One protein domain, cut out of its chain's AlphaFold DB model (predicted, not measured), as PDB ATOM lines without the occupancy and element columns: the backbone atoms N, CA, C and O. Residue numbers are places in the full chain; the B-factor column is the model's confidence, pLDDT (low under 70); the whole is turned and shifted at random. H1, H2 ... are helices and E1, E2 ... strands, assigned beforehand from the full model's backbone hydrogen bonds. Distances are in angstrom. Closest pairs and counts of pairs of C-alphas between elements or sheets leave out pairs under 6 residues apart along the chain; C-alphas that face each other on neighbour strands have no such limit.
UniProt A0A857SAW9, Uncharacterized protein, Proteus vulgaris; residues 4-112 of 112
ATOM      1  N   LEU A   4     286.259 258.160 258.226       92.06
ATOM      2  CA  LEU A   4     285.185 257.229 257.883       92.06
ATOM      3  C   LEU A   4     284.069 257.204 258.941       92.06
ATOM      4  O   LEU A   4     282.893 257.336 258.613       92.06
ATOM      5  N   GLU A   5     284.433 257.079 260.220       93.00
ATOM      6  CA  GLU A   5     283.445 257.037 261.302       93.00
ATOM      7  C   GLU A   5     282.769 258.397 261.519       93.00
ATOM      8  O   GLU A   5     281.591 258.447 261.858       93.00
ATOM      9  N   GLU A   6     283.466 259.511 261.268       95.50
ATOM     10  CA  GLU A   6     282.853 260.846 261.275       95.50
ATOM     11  C   GLU A   6     281.721 260.964 260.246       95.50
ATOM     12  O   GLU A   6     280.656 261.501 260.563       95.50
ATOM     13  N   VAL A   7     281.919 260.421 259.041       96.62
ATOM     14  CA  VAL A   7     280.892 260.397 257.990       96.62
ATOM     15  C   VAL A   7     279.693 259.551 258.415       96.62
ATOM     16  O   VAL A   7     278.558 260.022 258.344       96.62
ATOM     17  N   PHE A   8     279.910 258.332 258.913       96.25
ATOM     18  CA  PHE A   8     278.802 257.465 259.333       96.25
ATOM     19  C   PHE A   8     278.063 257.982 260.572       96.25
ATOM     20  O   PHE A   8     276.838 257.876 260.640       96.25
ATOM     21  N   ALA A   9     278.753 258.644 261.501       96.12
ATOM     22  CA  ALA A   9     278.105 259.372 262.590       96.12
ATOM     23  C   ALA A   9     277.239 260.540 262.073       96.12
ATOM     24  O   ALA A   9     276.198 260.854 262.656       96.12
ATOM     25  N   GLY A  10     277.633 261.174 260.964       96.62
ATOM     26  CA  GLY A  10     276.810 262.153 260.251       96.62
ATOM     27  C   GLY A  10     275.540 261.538 259.658       96.62
ATOM     28  O   GLY A  10     274.453 262.090 259.838       96.62
ATOM     29  N   VAL A  11     275.643 260.356 259.037       97.06
ATOM     30  CA  VAL A  11     274.472 259.586 258.573       97.06
ATOM     31  C   VAL A  11     273.535 259.279 259.741       97.06
ATOM     32  O   VAL A  11     272.333 259.504 259.632       97.06
ATOM     33  N   GLU A  12     274.070 258.833 260.878       97.56
ATOM     34  CA  GLU A  12     273.281 258.503 262.072       97.56
ATOM     35  C   GLU A  12     272.512 259.714 262.600       97.56
ATOM     36  O   GLU A  12     271.327 259.614 262.914       97.56
ATOM     37  N   ARG A  13     273.157 260.884 262.622       96.62
ATOM     38  CA  ARG A  13     272.528 262.143 263.028       96.62
ATOM     39  C   ARG A  13     271.400 262.568 262.087       96.62
ATOM     40  O   ARG A  13     270.376 263.051 262.560       96.62
ATOM     41  N   ASN A  14     271.588 262.406 260.777       95.81
ATOM     42  CA  ASN A  14     270.677 262.952 259.767       95.81
ATOM     43  C   ASN A  14     269.569 261.973 259.351       95.81
ATOM     44  O   ASN A  14     268.508 262.404 258.897       95.81
ATOM     45  N   LYS A  15     269.809 260.664 259.475       95.38
ATOM     46  CA  LYS A  15     268.924 259.592 258.988       95.38
ATOM     47  C   LYS A  15     268.660 258.473 259.988       95.38
ATOM     48  O   LYS A  15     267.846 257.598 259.709       95.38
ATOM     49  N   GLY A  16     269.282 258.524 261.159       95.94
ATOM     50  CA  GLY A  16     269.086 257.545 262.215       95.94
ATOM     51  C   GLY A  16     270.068 256.381 262.156       95.94
ATOM     52  O   GLY A  16     270.737 256.110 261.154       95.94
ATOM     53  N   LYS A  17     270.140 255.684 263.289       96.69
ATOM     54  CA  LYS A  17     271.107 254.621 263.555       96.69
ATOM     55  C   LYS A  17     271.025 253.455 262.578       96.69
ATOM     56  O   LYS A  17     272.056 252.971 262.133       96.69
ATOM     57  N   GLU A  18     269.816 253.027 262.224       96.88
ATOM     58  CA  GLU A  18     269.610 251.865 261.354       96.88
ATOM     59  C   GLU A  18     270.272 252.049 259.983       96.88
ATOM     60  O   GLU A  18     270.987 251.162 259.515       96.88
ATOM     61  N   LEU A  19     270.102 253.225 259.365       97.12
ATOM     62  CA  LEU A  19     270.741 253.509 258.084       97.12
ATOM     63  C   LEU A  19     272.262 253.602 258.246       97.12
ATOM     64  O   LEU A  19     272.996 253.016 257.459       97.12
ATOM     65  N   ALA A  20     272.750 254.283 259.282       97.69
ATOM     66  CA  ALA A  20     274.187 254.401 259.521       97.69
ATOM     67  C   ALA A  20     274.873 253.043 259.747       97.69
ATOM     68  O   ALA A  20     275.936 252.788 259.184       97.69
ATOM     69  N   ASP A  21     274.249 252.148 260.516       97.88
ATOM     70  CA  ASP A  21     274.763 250.799 260.764       97.88
ATOM     71  C   ASP A  21     274.776 249.958 259.473       97.88
ATOM     72  O   ASP A  21     275.708 249.180 259.253       97.88
ATOM     73  N   LEU A  22     273.813 250.171 258.568       97.81
ATOM     74  CA  LEU A  22     273.818 249.555 257.240       97.81
ATOM     75  C   LEU A  22     274.995 250.043 256.379       97.81
ATOM     76  O   LEU A  22     275.677 249.219 255.774       97.81
ATOM     77  N   PHE A  23     275.270 251.351 256.357       97.75
ATOM     78  CA  PHE A  23     276.430 251.915 255.652       97.75
ATOM     79  C   PHE A  23     277.755 251.378 256.214       97.75
ATOM     80  O   PHE A  23     278.600 250.918 255.447       97.75
ATOM     81  N   ARG A  24     277.908 251.339 257.547       97.44
ATOM     82  CA  ARG A  24     279.078 250.734 258.213       97.44
ATOM     83  C   ARG A  24     279.261 249.268 257.817       97.44
ATOM     84  O   ARG A  24     280.377 248.826 257.550       97.44
ATOM     85  N   SER A  25     278.167 248.505 257.790       97.38
ATOM     86  CA  SER A  25     278.189 247.084 257.440       97.38
ATOM     87  C   SER A  25     278.566 246.844 255.976       97.38
ATOM     88  O   SER A  25     279.338 245.924 255.703       97.38
ATOM     89  N   ALA A  26     278.051 247.656 255.052       96.62
ATOM     90  CA  ALA A  26     278.377 247.583 253.630       96.62
ATOM     91  C   ALA A  26     279.863 247.888 253.379       96.62
ATOM     92  O   ALA A  26     280.565 247.077 252.777       96.62
ATOM     93  N   GLU A  27     280.368 248.992 253.934       95.06
ATOM     94  CA  GLU A  27     281.779 249.388 253.825       95.06
ATOM     95  C   GLU A  27     282.720 248.298 254.365       95.06
ATOM     96  O   GLU A  27     283.689 247.905 253.719       95.06
ATOM     97  N   ALA A  28     282.400 247.740 255.539       93.50
ATOM     98  CA  ALA A  28     283.205 246.685 256.147       93.50
ATOM     99  C   ALA A  28     283.216 245.386 255.320       93.50
ATOM    100  O   ALA A  28     284.219 244.671 255.323       93.50
ATOM    101  N   GLN A  29     282.117 245.051 254.636       92.69
ATOM    102  CA  GLN A  29     282.057 243.885 253.750       92.69
ATOM    103  C   GLN A  29     282.908 244.090 252.495       92.69
ATOM    104  O   GLN A  29     283.675 243.195 252.139       92.69
ATOM    105  N   ILE A  30     282.824 245.271 251.877       90.94
ATOM    106  CA  ILE A  30     283.617 245.628 250.694       90.94
ATOM    107  C   ILE A  30     285.114 245.587 251.030       90.94
ATOM    108  O   ILE A  30     285.865 244.863 250.379       90.94
ATOM    109  N   ALA A  31     285.536 246.241 252.116       88.75
ATOM    110  CA  ALA A  31     286.939 246.263 252.535       88.75
ATOM    111  C   ALA A  31     287.505 244.860 252.848       88.75
ATOM    112  O   ALA A  31     288.675 244.575 252.594       88.75
ATOM    113  N   ARG A  32     286.683 243.949 253.391       86.94
ATOM    114  CA  ARG A  32     287.092 242.553 253.637       86.94
ATOM    115  C   ARG A  32     287.279 241.765 252.344       86.94
ATOM    116  O   ARG A  32     288.202 240.959 252.267       86.94
ATOM    117  N   ALA A  33     286.418 241.980 251.350       82.31
ATOM    118  CA  ALA A  33     286.527 241.308 250.058       82.31
ATOM    119  C   ALA A  33     287.795 241.721 249.295       82.31
ATOM    120  O   ALA A  33     288.395 240.892 248.616       82.31
ATOM    121  N   GLU A  34     288.255 242.962 249.470       75.62
ATOM    122  CA  GLU A  34     289.525 243.437 248.907       75.62
ATOM    123  C   GLU A  34     290.749 242.760 249.542       75.62
ATOM    124  O   GLU A  34     291.703 242.430 248.843       75.62
ATOM    125  N   GLN A  35     290.723 242.502 250.853       67.75
ATOM    126  CA  GLN A  35     291.846 241.884 251.575       67.75
ATOM    127  C   GLN A  35     292.007 240.380 251.299       67.75
ATOM    128  O   GLN A  35     293.081 239.828 251.533       67.75
ATOM    129  N   GLY A  36     290.948 239.706 250.838       58.72
ATOM    130  CA  GLY A  36     290.925 238.256 250.611       58.72
ATOM    131  C   GLY A  36     291.148 237.808 249.164       58.72
ATOM    132  O   GLY A  36     291.195 236.604 248.917       58.72
ATOM    133  N   SER A  37     291.257 238.731 248.205       56.22
ATOM    134  CA  SER A  37     291.282 238.396 246.778       56.22
ATOM    135  C   SER A  37     292.710 238.287 246.237       56.22
ATOM    136  O   SER A  37     293.447 239.269 246.202       56.22
ATOM    137  N   THR A  38     293.097 237.087 245.792       55.41
ATOM    138  CA  THR A  38     294.253 236.888 244.894       55.41
ATOM    139  C   THR A  38     293.851 236.458 243.480       55.41
ATOM    140  O   THR A  38     294.683 236.582 242.590       55.41
ATOM    141  N   GLU A  39     292.598 236.060 243.214       46.41
ATOM    142  CA  GLU A  39     292.102 235.747 241.864       46.41
ATOM    143  C   GLU A  39     290.579 235.989 241.733       46.41
ATOM    144  O   GLU A  39     289.813 235.667 242.640       46.41
ATOM    145  N   SER A  40     290.172 236.488 240.551       50.59
ATOM    146  CA  SER A  40     288.802 236.687 240.026       50.59
ATOM    147  C   SER A  40     288.019 237.923 240.518       50.59
ATOM    148  O   SER A  40     287.201 237.844 241.435       50.59
ATOM    149  N   ASP A  41     288.202 239.038 239.798       62.09
ATOM    150  CA  ASP A  41     287.537 240.351 239.935       62.09
ATOM    151  C   ASP A  41     285.995 240.319 240.053       62.09
ATOM    152  O   ASP A  41     285.408 241.239 240.625       62.09
ATOM    153  N   ASP A  42     285.332 239.260 239.581       72.88
ATOM    154  CA  ASP A  42     283.870 239.209 239.442       72.88
ATOM    155  C   ASP A  42     283.111 239.128 240.780       72.88
ATOM    156  O   ASP A  42     282.102 239.804 240.965       72.88
ATOM    157  N   ASN A  43     283.599 238.364 241.766       78.62
ATOM    158  CA  ASN A  43     282.885 238.214 243.048       78.62
ATOM    159  C   ASN A  43     282.964 239.483 243.906       78.62
ATOM    160  O   ASN A  43     281.993 239.868 244.557       78.62
ATOM    161  N   ALA A  44     284.131 240.136 243.920       83.75
ATOM    162  CA  ALA A  44     284.296 241.410 244.614       83.75
ATOM    163  C   ALA A  44     283.480 242.509 243.919       83.75
ATOM    164  O   ALA A  44     282.895 243.363 244.583       83.75
ATOM    165  N   TYR A  45     283.398 242.455 242.589       86.88
ATOM    166  CA  TYR A  45     282.560 243.340 241.795       86.88
ATOM    167  C   TYR A  45     281.072 243.184 242.129       86.88
ATOM    168  O   TYR A  45     280.423 244.171 242.486       86.88
ATOM    169  N   ASP A  46     280.548 241.958 242.070       88.88
ATOM    170  CA  ASP A  46     279.142 241.664 242.357       88.88
ATOM    171  C   ASP A  46     278.773 242.071 243.792       88.88
ATOM    172  O   ASP A  46     277.716 242.667 244.021       88.88
ATOM    173  N   LEU A  47     279.674 241.834 244.756       91.56
ATOM    174  CA  LEU A  47     279.489 242.265 246.140       91.56
ATOM    175  C   LEU A  47     279.381 243.790 246.259       91.56
ATOM    176  O   LEU A  47     278.464 244.278 246.922       91.56
ATOM    177  N   ARG A  48     280.290 244.547 245.628       92.56
ATOM    178  CA  ARG A  48     280.248 246.020 245.656       92.56
ATOM    179  C   ARG A  48     278.932 246.526 245.097       92.56
ATOM    180  O   ARG A  48     278.241 247.292 245.763       92.56
ATOM    181  N   GLN A  49     278.536 246.021 243.932       93.31
ATOM    182  CA  GLN A  49     277.269 246.393 243.321       93.31
ATOM    183  C   GLN A  49     276.073 246.091 244.232       93.31
ATOM    184  O   GLN A  49     275.191 246.940 244.380       93.31
ATOM    185  N   GLN A  50     276.035 244.906 244.844       94.19
ATOM    186  CA  GLN A  50     274.958 244.510 245.747       94.19
ATOM    187  C   GLN A  50     274.886 245.420 246.977       94.19
ATOM    188  O   GLN A  50     273.811 245.932 247.297       94.19
ATOM    189  N   GLU A  51     276.007 245.631 247.667       96.25
ATOM    190  CA  GLU A  51     276.035 246.439 248.885       96.25
ATOM    191  C   GLU A  51     275.795 247.928 248.581       96.25
ATOM    192  O   GLU A  51     275.035 248.575 249.304       96.25
ATOM    193  N   GLY A  52     276.317 248.451 247.465       96.06
ATOM    194  CA  GLY A  52     276.044 249.807 246.979       96.06
ATOM    195  C   GLY A  52     274.566 250.040 246.641       96.06
ATOM    196  O   GLY A  52     273.960 251.029 247.070       96.06
ATOM    197  N   LEU A  53     273.928 249.102 245.935       95.62
ATOM    198  CA  LEU A  53     272.497 249.193 245.633       95.62
ATOM    199  C   LEU A  53     271.650 249.107 246.910       95.62
ATOM    200  O   LEU A  53     270.726 249.897 247.097       95.62
ATOM    201  N   LYS A  54     272.001 248.200 247.824       96.69
ATOM    202  CA  LYS A  54     271.310 247.998 249.103       96.69
ATOM    203  C   LYS A  54     271.286 249.262 249.963       96.69
ATOM    204  O   LYS A  54     270.216 249.620 250.464       96.69
ATOM    205  N   VAL A  55     272.419 249.957 250.121       97.75
ATOM    206  CA  VAL A  55     272.460 251.222 250.884       97.75
ATOM    207  C   VAL A  55     271.688 252.337 250.178       97.75
ATOM    208  O   VAL A  55     270.999 253.116 250.838       97.75
ATOM    209  N   THR A  56     271.720 252.374 248.842       97.81
ATOM    210  CA  THR A  56     270.977 253.363 248.045       97.81
ATOM    211  C   THR A  56     269.470 253.185 248.208       97.81
ATOM    212  O   THR A  56     268.751 254.135 248.516       97.81
ATOM    213  N   GLU A  57     268.973 251.959 248.056       97.50
ATOM    214  CA  GLU A  57     267.553 251.657 248.223       97.50
ATOM    215  C   GLU A  57     267.082 251.915 249.660       97.50
ATOM    216  O   GLU A  57     265.971 252.401 249.870       97.50
ATOM    217  N   ALA A  58     267.922 251.629 250.660       97.62
ATOM    218  CA  ALA A  58     267.622 251.943 252.053       97.62
ATOM    219  C   ALA A  58     267.530 253.457 252.297       97.62
ATOM    220  O   ALA A  58     266.598 253.901 252.965       97.62
ATOM    221  N   LEU A  59     268.427 254.254 251.710       97.62
ATOM    222  CA  LEU A  59     268.360 255.715 251.768       97.62
ATOM    223  C   LEU A  59     267.069 256.248 251.128       97.62
ATOM    224  O   LEU A  59     266.407 257.105 251.714       97.62
ATOM    225  N   ILE A  60     266.677 255.726 249.962       96.94
ATOM    226  CA  ILE A  60     265.415 256.104 249.303       96.94
ATOM    227  C   ILE A  60     264.219 255.766 250.205       96.94
ATOM    228  O   ILE A  60     263.358 256.620 250.423       96.94
ATOM    229  N   ARG A  61     264.190 254.567 250.806       95.81
ATOM    230  CA  ARG A  61     263.150 254.172 251.778       95.81
ATOM    231  C   ARG A  61     263.139 255.055 253.032       95.81
ATOM    232  O   ARG A  61     262.071 255.306 253.577       95.81
ATOM    233  N   ALA A  62     264.293 255.578 253.446       94.94
ATOM    234  CA  ALA A  62     264.445 256.544 254.541       94.94
ATOM    235  C   ALA A  62     264.138 258.007 254.131       94.94
ATOM    236  O   ALA A  62     264.566 258.962 254.793       94.94
ATOM    237  N   GLY A  63     263.419 258.206 253.021       93.75
ATOM    238  CA  GLY A  63     262.972 259.518 252.552       93.75
ATOM    239  C   GLY A  63     264.003 260.295 251.728       93.75
ATOM    240  O   GLY A  63     263.863 261.507 251.585       93.75
ATOM    241  N   GLY A  64     265.048 259.638 251.213       94.38
ATOM    242  CA  GLY A  64     266.009 260.237 250.281       94.38
ATOM    243  C   GLY A  64     266.809 261.398 250.876       94.38
ATOM    244  O   GLY A  64     267.135 261.398 252.060       94.38
ATOM    245  N   LEU A  65     267.143 262.402 250.067       94.00
ATOM    246  CA  LEU A  65     267.856 263.610 250.495       94.00
ATOM    247  C   LEU A  65     266.945 264.833 250.336       94.00
ATOM    248  O   LEU A  65     266.240 264.962 249.341       94.00
ATOM    249  N   SER A  66     266.946 265.733 251.323       91.62
ATOM    250  CA  SER A  66     266.058 266.904 251.309       91.62
ATOM    251  C   SER A  66     266.335 267.792 250.094       91.62
ATOM    252  O   SER A  66     267.484 268.163 249.850       91.62
ATOM    253  N   GLY A  67     265.289 268.122 249.330       92.69
ATOM    254  CA  GLY A  67     265.399 268.950 248.122       92.69
ATOM    255  C   GLY A  67     266.202 268.307 246.988       92.69
ATOM    256  O   GLY A  67     266.696 269.022 246.117       92.69
ATOM    257  N   LYS A  68     266.380 266.981 247.013       95.94
ATOM    258  CA  LYS A  68     267.137 266.234 246.008       95.94
ATOM    259  C   LYS A  68     266.380 264.988 245.572       95.94
ATOM    260  O   LYS A  68     265.616 264.404 246.338       95.94
ATOM    261  N   THR A  69     266.637 264.560 244.348       96.62
ATOM    262  CA  THR A  69     266.175 263.276 243.819       96.62
ATOM    263  C   THR A  69     267.347 262.306 243.744       96.62
ATOM    264  O   THR A  69     268.491 262.719 243.552       96.62
ATOM    265  N   ILE A  70     267.066 261.020 243.961       97.62
ATOM    266  CA  ILE A  70     268.041 259.934 243.844       97.62
ATOM    267  C   ILE A  70     267.523 258.992 242.767       97.62
ATOM    268  O   ILE A  70     266.449 258.409 242.920       97.62
ATOM    269  N   GLU A  71     268.280 258.845 241.689       96.44
ATOM    270  CA  GLU A  71     267.914 258.029 240.535       96.44
ATOM    271  C   GLU A  71     268.852 256.827 240.433       96.44
ATOM    272  O   GLU A  71     270.069 256.972 240.512       96.44
ATOM    273  N   ILE A  72     268.284 255.633 240.248       96.94
ATOM    274  CA  ILE A  72     269.036 254.400 239.996       96.94
ATOM    275  C   ILE A  72     268.905 254.069 238.511       96.94
ATOM    276  O   ILE A  72     267.828 253.704 238.038       96.94
ATOM    277  N   ILE A  73     270.012 254.161 237.783       96.94
ATOM    278  CA  ILE A  73     270.085 253.924 236.342       96.94
ATOM    279  C   ILE A  73     270.782 252.584 236.108       96.94
ATOM    280  O   ILE A  73     271.968 252.421 236.393       96.94
ATOM    281  N   ARG A  74     270.042 251.598 235.592       95.44
ATOM    282  CA  ARG A  74     270.570 250.259 235.292       95.44
ATOM    283  C   ARG A  74     270.918 250.154 233.810       95.44
ATOM    284  O   ARG A  74     270.020 250.120 232.974       95.44
ATOM    285  N   TYR A  75     272.208 250.068 233.498       92.50
ATOM    286  CA  TYR A  75     272.694 249.855 232.130       92.50
ATOM    287  C   TYR A  75     272.790 248.368 231.780       92.50
ATOM    288  O   TYR A  75     272.553 247.975 230.640       92.50
ATOM    289  N   SER A  76     273.128 247.529 232.759       88.62
ATOM    290  CA  SER A  76     273.173 246.073 232.610       88.62
ATOM    291  C   SER A  76     272.942 245.381 233.956       88.62
ATOM    292  O   SER A  76     272.697 246.036 234.971       88.62
ATOM    293  N   LYS A  77     273.034 244.044 233.981       78.56
ATOM    294  CA  LYS A  77     273.001 243.273 235.234       78.56
ATOM    295  C   LYS A  77     274.116 243.705 236.192       78.56
ATOM    296  O   LYS A  77     273.884 243.712 237.393       78.56
ATOM    297  N   THR A  78     275.276 244.077 235.654       78.31
ATOM    298  CA  THR A  78     276.487 244.397 236.418       78.31
ATOM    299  C   THR A  78     276.771 245.902 236.516       78.31
ATOM    300  O   THR A  78     277.418 246.375 237.438       78.31
ATOM    301  N   SER A  79     276.226 246.712 235.606       89.06
ATOM    302  CA  SER A  79     276.456 248.158 235.574       89.06
ATOM    303  C   SER A  79     275.219 248.920 236.044       89.06
ATOM    304  O   SER A  79     274.233 249.060 235.314       89.06
ATOM    305  N   THR A  80     275.272 249.406 237.284       95.00
ATOM    306  CA  THR A  80     274.252 250.276 237.879       95.00
ATOM    307  C   THR A  80     274.900 251.571 238.351       95.00
ATOM    308  O   THR A  80     275.916 251.549 239.042       95.00
ATOM    309  N   GLN A  81     274.317 252.697 237.959       97.25
ATOM    310  CA  GLN A  81     274.742 254.036 238.340       97.25
ATOM    311  C   GLN A  81     273.684 254.663 239.239       97.25
ATOM    312  O   GLN A  81     272.488 254.447 239.044       97.25
ATOM    313  N   VAL A  82     274.125 255.453 240.207       98.12
ATOM    314  CA  VAL A  82     273.255 256.265 241.050       98.12
ATOM    315  C   VAL A  82     273.570 257.724 240.795       98.12
ATOM    316  O   VAL A  82     274.734 258.118 240.781       98.12
ATOM    317  N   GLU A  83     272.531 258.520 240.583       98.25
ATOM    318  CA  GLU A  83     272.636 259.967 240.445       98.25
ATOM    319  C   GLU A  83     271.861 260.652 241.564       98.25
ATOM    320  O   GLU A  83     270.762 260.237 241.927       98.25
ATOM    321  N   ILE A  84     272.440 261.720 242.100       98.00
ATOM    322  CA  ILE A  84     271.766 262.667 242.975       98.00
ATOM    323  C   ILE A  84     271.617 263.958 242.186       98.00
ATOM    324  O   ILE A  84     272.611 264.526 241.723       98.00
ATOM    325  N   ARG A  85     270.382 264.436 242.057       97.56
ATOM    326  CA  ARG A  85     270.065 265.705 241.398       97.56
ATOM    327  C   ARG A  85     269.411 266.661 242.381       97.56
ATOM    328  O   ARG A  85     268.759 266.224 243.329       97.56
ATOM    329  N   ASP A  86     269.610 267.957 242.191       95.44
ATOM    330  CA  ASP A  86     268.900 268.976 242.966       95.44
ATOM    331  C   ASP A  86     267.453 269.172 242.477       95.44
ATOM    332  O   ASP A  86     266.969 268.458 241.596       95.44
ATOM    333  N   ALA A  87     266.743 270.118 243.094       92.31
ATOM    334  CA  ALA A  87     265.349 270.419 242.782       92.31
ATOM    335  C   ALA A  87     265.133 270.922 241.343       92.31
ATOM    336  O   ALA A  87     264.043 270.737 240.803       92.31
ATOM    337  N   ASP A  88     266.164 271.498 240.718       93.88
ATOM    338  CA  ASP A  88     266.133 271.979 239.332       93.88
ATOM    339  C   ASP A  88     266.531 270.874 238.333       93.88
ATOM    340  O   ASP A  88     266.558 271.089 237.120       93.88
ATOM    341  N   GLY A  89     266.836 269.670 238.831       92.50
ATOM    342  CA  GLY A  89     267.256 268.520 238.034       92.50
ATOM    343  C   GLY A  89     268.740 268.535 237.658       92.50
ATOM    344  O   GLY A  89     269.183 267.666 236.895       92.50
ATOM    345  N   CYS A  90     269.528 269.475 238.191       96.62
ATOM    346  CA  CYS A  90     270.960 269.545 237.932       96.62
ATOM    347  C   CYS A  90     271.684 268.410 238.658       96.62
ATOM    348  O   CYS A  90     271.384 268.085 239.807       96.62
ATOM    349  N   LEU A  91     272.657 267.796 237.981       97.00
ATOM    350  CA  LEU A  91     273.447 266.710 238.550       97.00
ATOM    351  C   LEU A  91     274.365 267.238 239.662       97.00
ATOM    352  O   LEU A  91     275.235 268.067 239.406       97.00
ATOM    353  N   VAL A  92     274.199 266.713 240.876       96.06
ATOM    354  CA  VAL A  92     275.000 267.064 242.061       96.06
ATOM    355  C   VAL A  92     276.095 266.032 242.300       96.06
ATOM    356  O   VAL A  92     277.236 266.379 242.593       96.06
ATOM    357  N   TRP A  93     275.750 264.755 242.171       97.69
ATOM    358  CA  TRP A  93     276.675 263.649 242.374       97.69
ATOM    359  C   TRP A  93     276.258 262.465 241.510       97.69
ATOM    360  O   TRP A  93     275.069 262.244 241.281       97.69
ATOM    361  N   ARG A  94     277.237 261.702 241.036       97.56
ATOM    362  CA  ARG A  94     277.010 260.417 240.381       97.56
ATOM    363  C   ARG A  94     278.126 259.461 240.728       97.56
ATOM    364  O   ARG A  94     279.279 259.887 240.796       97.56
ATOM    365  N   ASP A  95     277.779 258.192 240.838       97.81
ATOM    366  CA  ASP A  95     278.768 257.126 240.859       97.81
ATOM    367  C   ASP A  95     278.161 255.782 240.444       97.81
ATOM    368  O   ASP A  95     276.938 255.619 240.394       97.81
ATOM    369  N   PHE A  96     279.013 254.817 240.121       96.25
ATOM    370  CA  PHE A  96     278.609 253.444 239.855       96.25
ATOM    371  C   PHE A  96     278.661 252.610 241.127       96.25
ATOM    372  O   PHE A  96     279.628 252.651 241.870       96.25
ATOM    373  N   THR A  97     277.659 251.763 241.352       94.38
ATOM    374  CA  THR A  97     277.551 250.964 242.585       94.38
ATOM    375  C   THR A  97     278.692 249.966 242.785       94.38
ATOM    376  O   THR A  97     278.844 249.438 243.875       94.38
ATOM    377  N   PHE A  98     279.459 249.650 241.738       91.25
ATOM    378  CA  PHE A  98     280.591 248.728 241.815       91.25
ATOM    379  C   PHE A  98     281.914 249.409 242.206       91.25
ATOM    380  O   PHE A  98     282.917 248.702 242.320       91.25
ATOM    381  N   THR A  99     281.960 250.740 242.357       91.44
ATOM    382  CA  THR A  99     283.170 251.441 242.812       91.44
ATOM    383  C   THR A  99     283.426 251.146 244.288       91.44
ATOM    384  O   THR A  99     282.499 250.959 245.076       91.44
ATOM    385  N   ASN A 100     284.703 251.050 244.665       87.75
ATOM    386  CA  ASN A 100     285.092 250.648 246.020       87.75
ATOM    387  C   ASN A 100     284.635 251.669 247.068       87.75
ATOM    388  O   ASN A 100     284.230 251.293 248.162       87.75
ATOM    389  N   ASP A 101     284.663 252.953 246.720       91.75
ATOM    390  CA  ASP A 101     284.301 254.066 247.588       91.75
ATOM    391  C   ASP A 101     282.849 254.529 247.416       91.75
ATOM    392  O   ASP A 101     282.463 255.519 248.038       91.75
ATOM    393  N   PHE A 102     282.017 253.812 246.645       96.38
ATOM    394  CA  PHE A 102     280.612 254.169 246.413       96.38
ATOM    395  C   PHE A 102     279.859 254.441 247.723       96.38
ATOM    396  O   PHE A 102     279.206 255.474 247.888       96.38
ATOM    397  N   VAL A 103     279.944 253.496 248.668       97.06
ATOM    398  CA  VAL A 103     279.213 253.538 249.945       97.06
ATOM    399  C   VAL A 103     279.651 254.754 250.754       97.06
ATOM    400  O   VAL A 103     278.811 255.512 251.249       97.06
ATOM    401  N   PHE A 104     280.957 254.986 250.832       96.19
ATOM    402  CA  PHE A 104     281.526 256.152 251.484       96.19
ATOM    403  C   PHE A 104     281.128 257.475 250.805       96.19
ATOM    404  O   PHE A 104     280.701 258.421 251.474       96.19
ATOM    405  N   GLY A 105     281.220 257.549 249.476       96.94
ATOM    406  CA  GLY A 105     280.851 258.721 248.683       96.94
ATOM    407  C   GLY A 105     279.375 259.083 248.834       96.94
ATOM    408  O   GLY A 105     279.036 260.250 249.058       96.94
ATOM    409  N   LEU A 106     278.491 258.085 248.812       97.75
ATOM    410  CA  LEU A 106     277.070 258.281 249.073       97.75
ATOM    411  C   LEU A 106     276.827 258.752 250.514       97.75
ATOM    412  O   LEU A 106     276.067 259.695 250.724       97.75
ATOM    413  N   ALA A 107     277.507 258.167 251.505       97.31
ATOM    414  CA  ALA A 107     277.376 258.570 252.905       97.31
ATOM    415  C   ALA A 107     277.764 260.039 253.136       97.31
ATOM    416  O   ALA A 107     277.098 260.743 253.897       97.31
ATOM    417  N   LYS A 108     278.789 260.538 252.434       96.81
ATOM    418  CA  LYS A 108     279.187 261.952 252.500       96.81
ATOM    419  C   LYS A 108     278.079 262.903 252.053       96.81
ATOM    420  O   LYS A 108     277.909 263.926 252.700       96.81
ATOM    421  N   ASN A 109     277.315 262.545 251.018       95.88
ATOM    422  CA  ASN A 109     276.170 263.338 250.543       95.88
ATOM    423  C   ASN A 109     274.991 263.362 251.536       95.88
ATOM    424  O   ASN A 109     274.054 264.139 251.368       95.88
ATOM    425  N   ILE A 110     274.990 262.467 252.529       95.06
ATOM    426  CA  ILE A 110     274.004 262.449 253.613       95.06
ATOM    427  C   ILE A 110     274.535 263.223 254.821       95.06
ATOM    428  O   ILE A 110     273.768 263.905 255.497       95.06
ATOM    429  N   ALA A 111     275.821 263.061 255.137       93.44
ATOM    430  CA  ALA A 111     276.449 263.621 256.327       93.44
ATOM    431  C   ALA A 111     276.675 265.140 256.240       93.44
ATOM    432  O   ALA A 111     276.595 265.812 257.273       93.44
ATOM    433  N   PHE A 112     276.949 265.654 255.037       85.75
ATOM    434  CA  PHE A 112     277.314 267.046 254.753       85.75
ATOM    435  C   PHE A 112     276.465 267.622 253.618       85.75
ATOM    436  O   PHE A 112     276.188 268.840 253.683       85.75
TER     437      PHE A 112
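What this domain is: This is residues 4 to 112 of the 112 residues of an uncharacterized protein of Proteus vulgaris (UniProt A0A857SAW9). A small sheet of three strands, E1, E2 and E3, has two helices, H3 and H4, over one face and its other face bare. On the side of those helices away from the sheet lies H2, which makes a long helical hairpin with H3, and H1, also not on the sheet, packs on H2 and, at a steep tilt, on H4. The printed part has 109 residues, with four named helices and three named strands in the order H1 H2 H3 E1 E2 E3 H4. The sheet's order is E1 E2 E3, all antiparallel, and the class is mixed, helices and strands. The whole is compact, with a radius of gyration of the C-alphas of 13.7 A and spans of 44 by 31 by 19 A.

How they stand to each other: E1, residues 68 to 74, E2, residues 80 to 86, and E3, residues 91 to 96, form a meander, each strand the antiparallel neighbour of the one before. Between E1 and E2, a hairpin, N 71 and O 83 are within hydrogen-bond range at 2.9 A; between E2 and E3, also a hairpin, N 84 and O 93 are at 2.8 A. The sheet is twisted, its C-alphas up to 4.2 A off the best plane. H3, residues 41 to 61, and H4, residues 102 to 111, are on the same face, giving two layers, helices on one face of a sheet. H3 is over E1 and E2 at a height over the sheet of 9.3 A, only just along the strands, at 29 degrees to E2 on the local plane. H4 is over E3 at a height over the sheet of 10.1 A, along the strands at 7 degrees to E3 on the local plane. With H2, residues 17 to 35, they form a bundle, three helices side by side. H2 and H3, a hairpin, touch at Ala 26 and Glu 51, the closest C-alphas, 5.4 A apart, at a shallow tilt of 8 degrees, opposite ways. H1, residues 4 to 15, touches H4 at a steep tilt of 54 degrees, the closest C-alphas being those of Gly 10 and Ala 111, 4.2 A apart. H1 and H3 are only just apart, closest 8.2 A. In H1, H2, H3 and H4 every O i to N i+4 pair is within hydrogen-bond range.

Where its parts are: H3 is 30.4 A long from first to last C-alpha, H2 27.1 A, E2 20.1 A, E1 19.5 A and H1 16.5 A; E3 and H4 are each 14.3 A. H1 begins at C-alpha 4 (285.185, 257.229, 257.883), E1 begins at C-alpha 68 (267.137, 266.234, 246.008), and H4 ends at C-alpha 111 (276.449, 263.621, 256.327).

The domain as a whole: The C-alphas of Thr 38 and Asp 88, the two farthest apart, are 45.3 A apart. The printed part has no cut, and no link is long. The mean pLDDT of the printed part is 91.5; residues 35 to 41 are under 70.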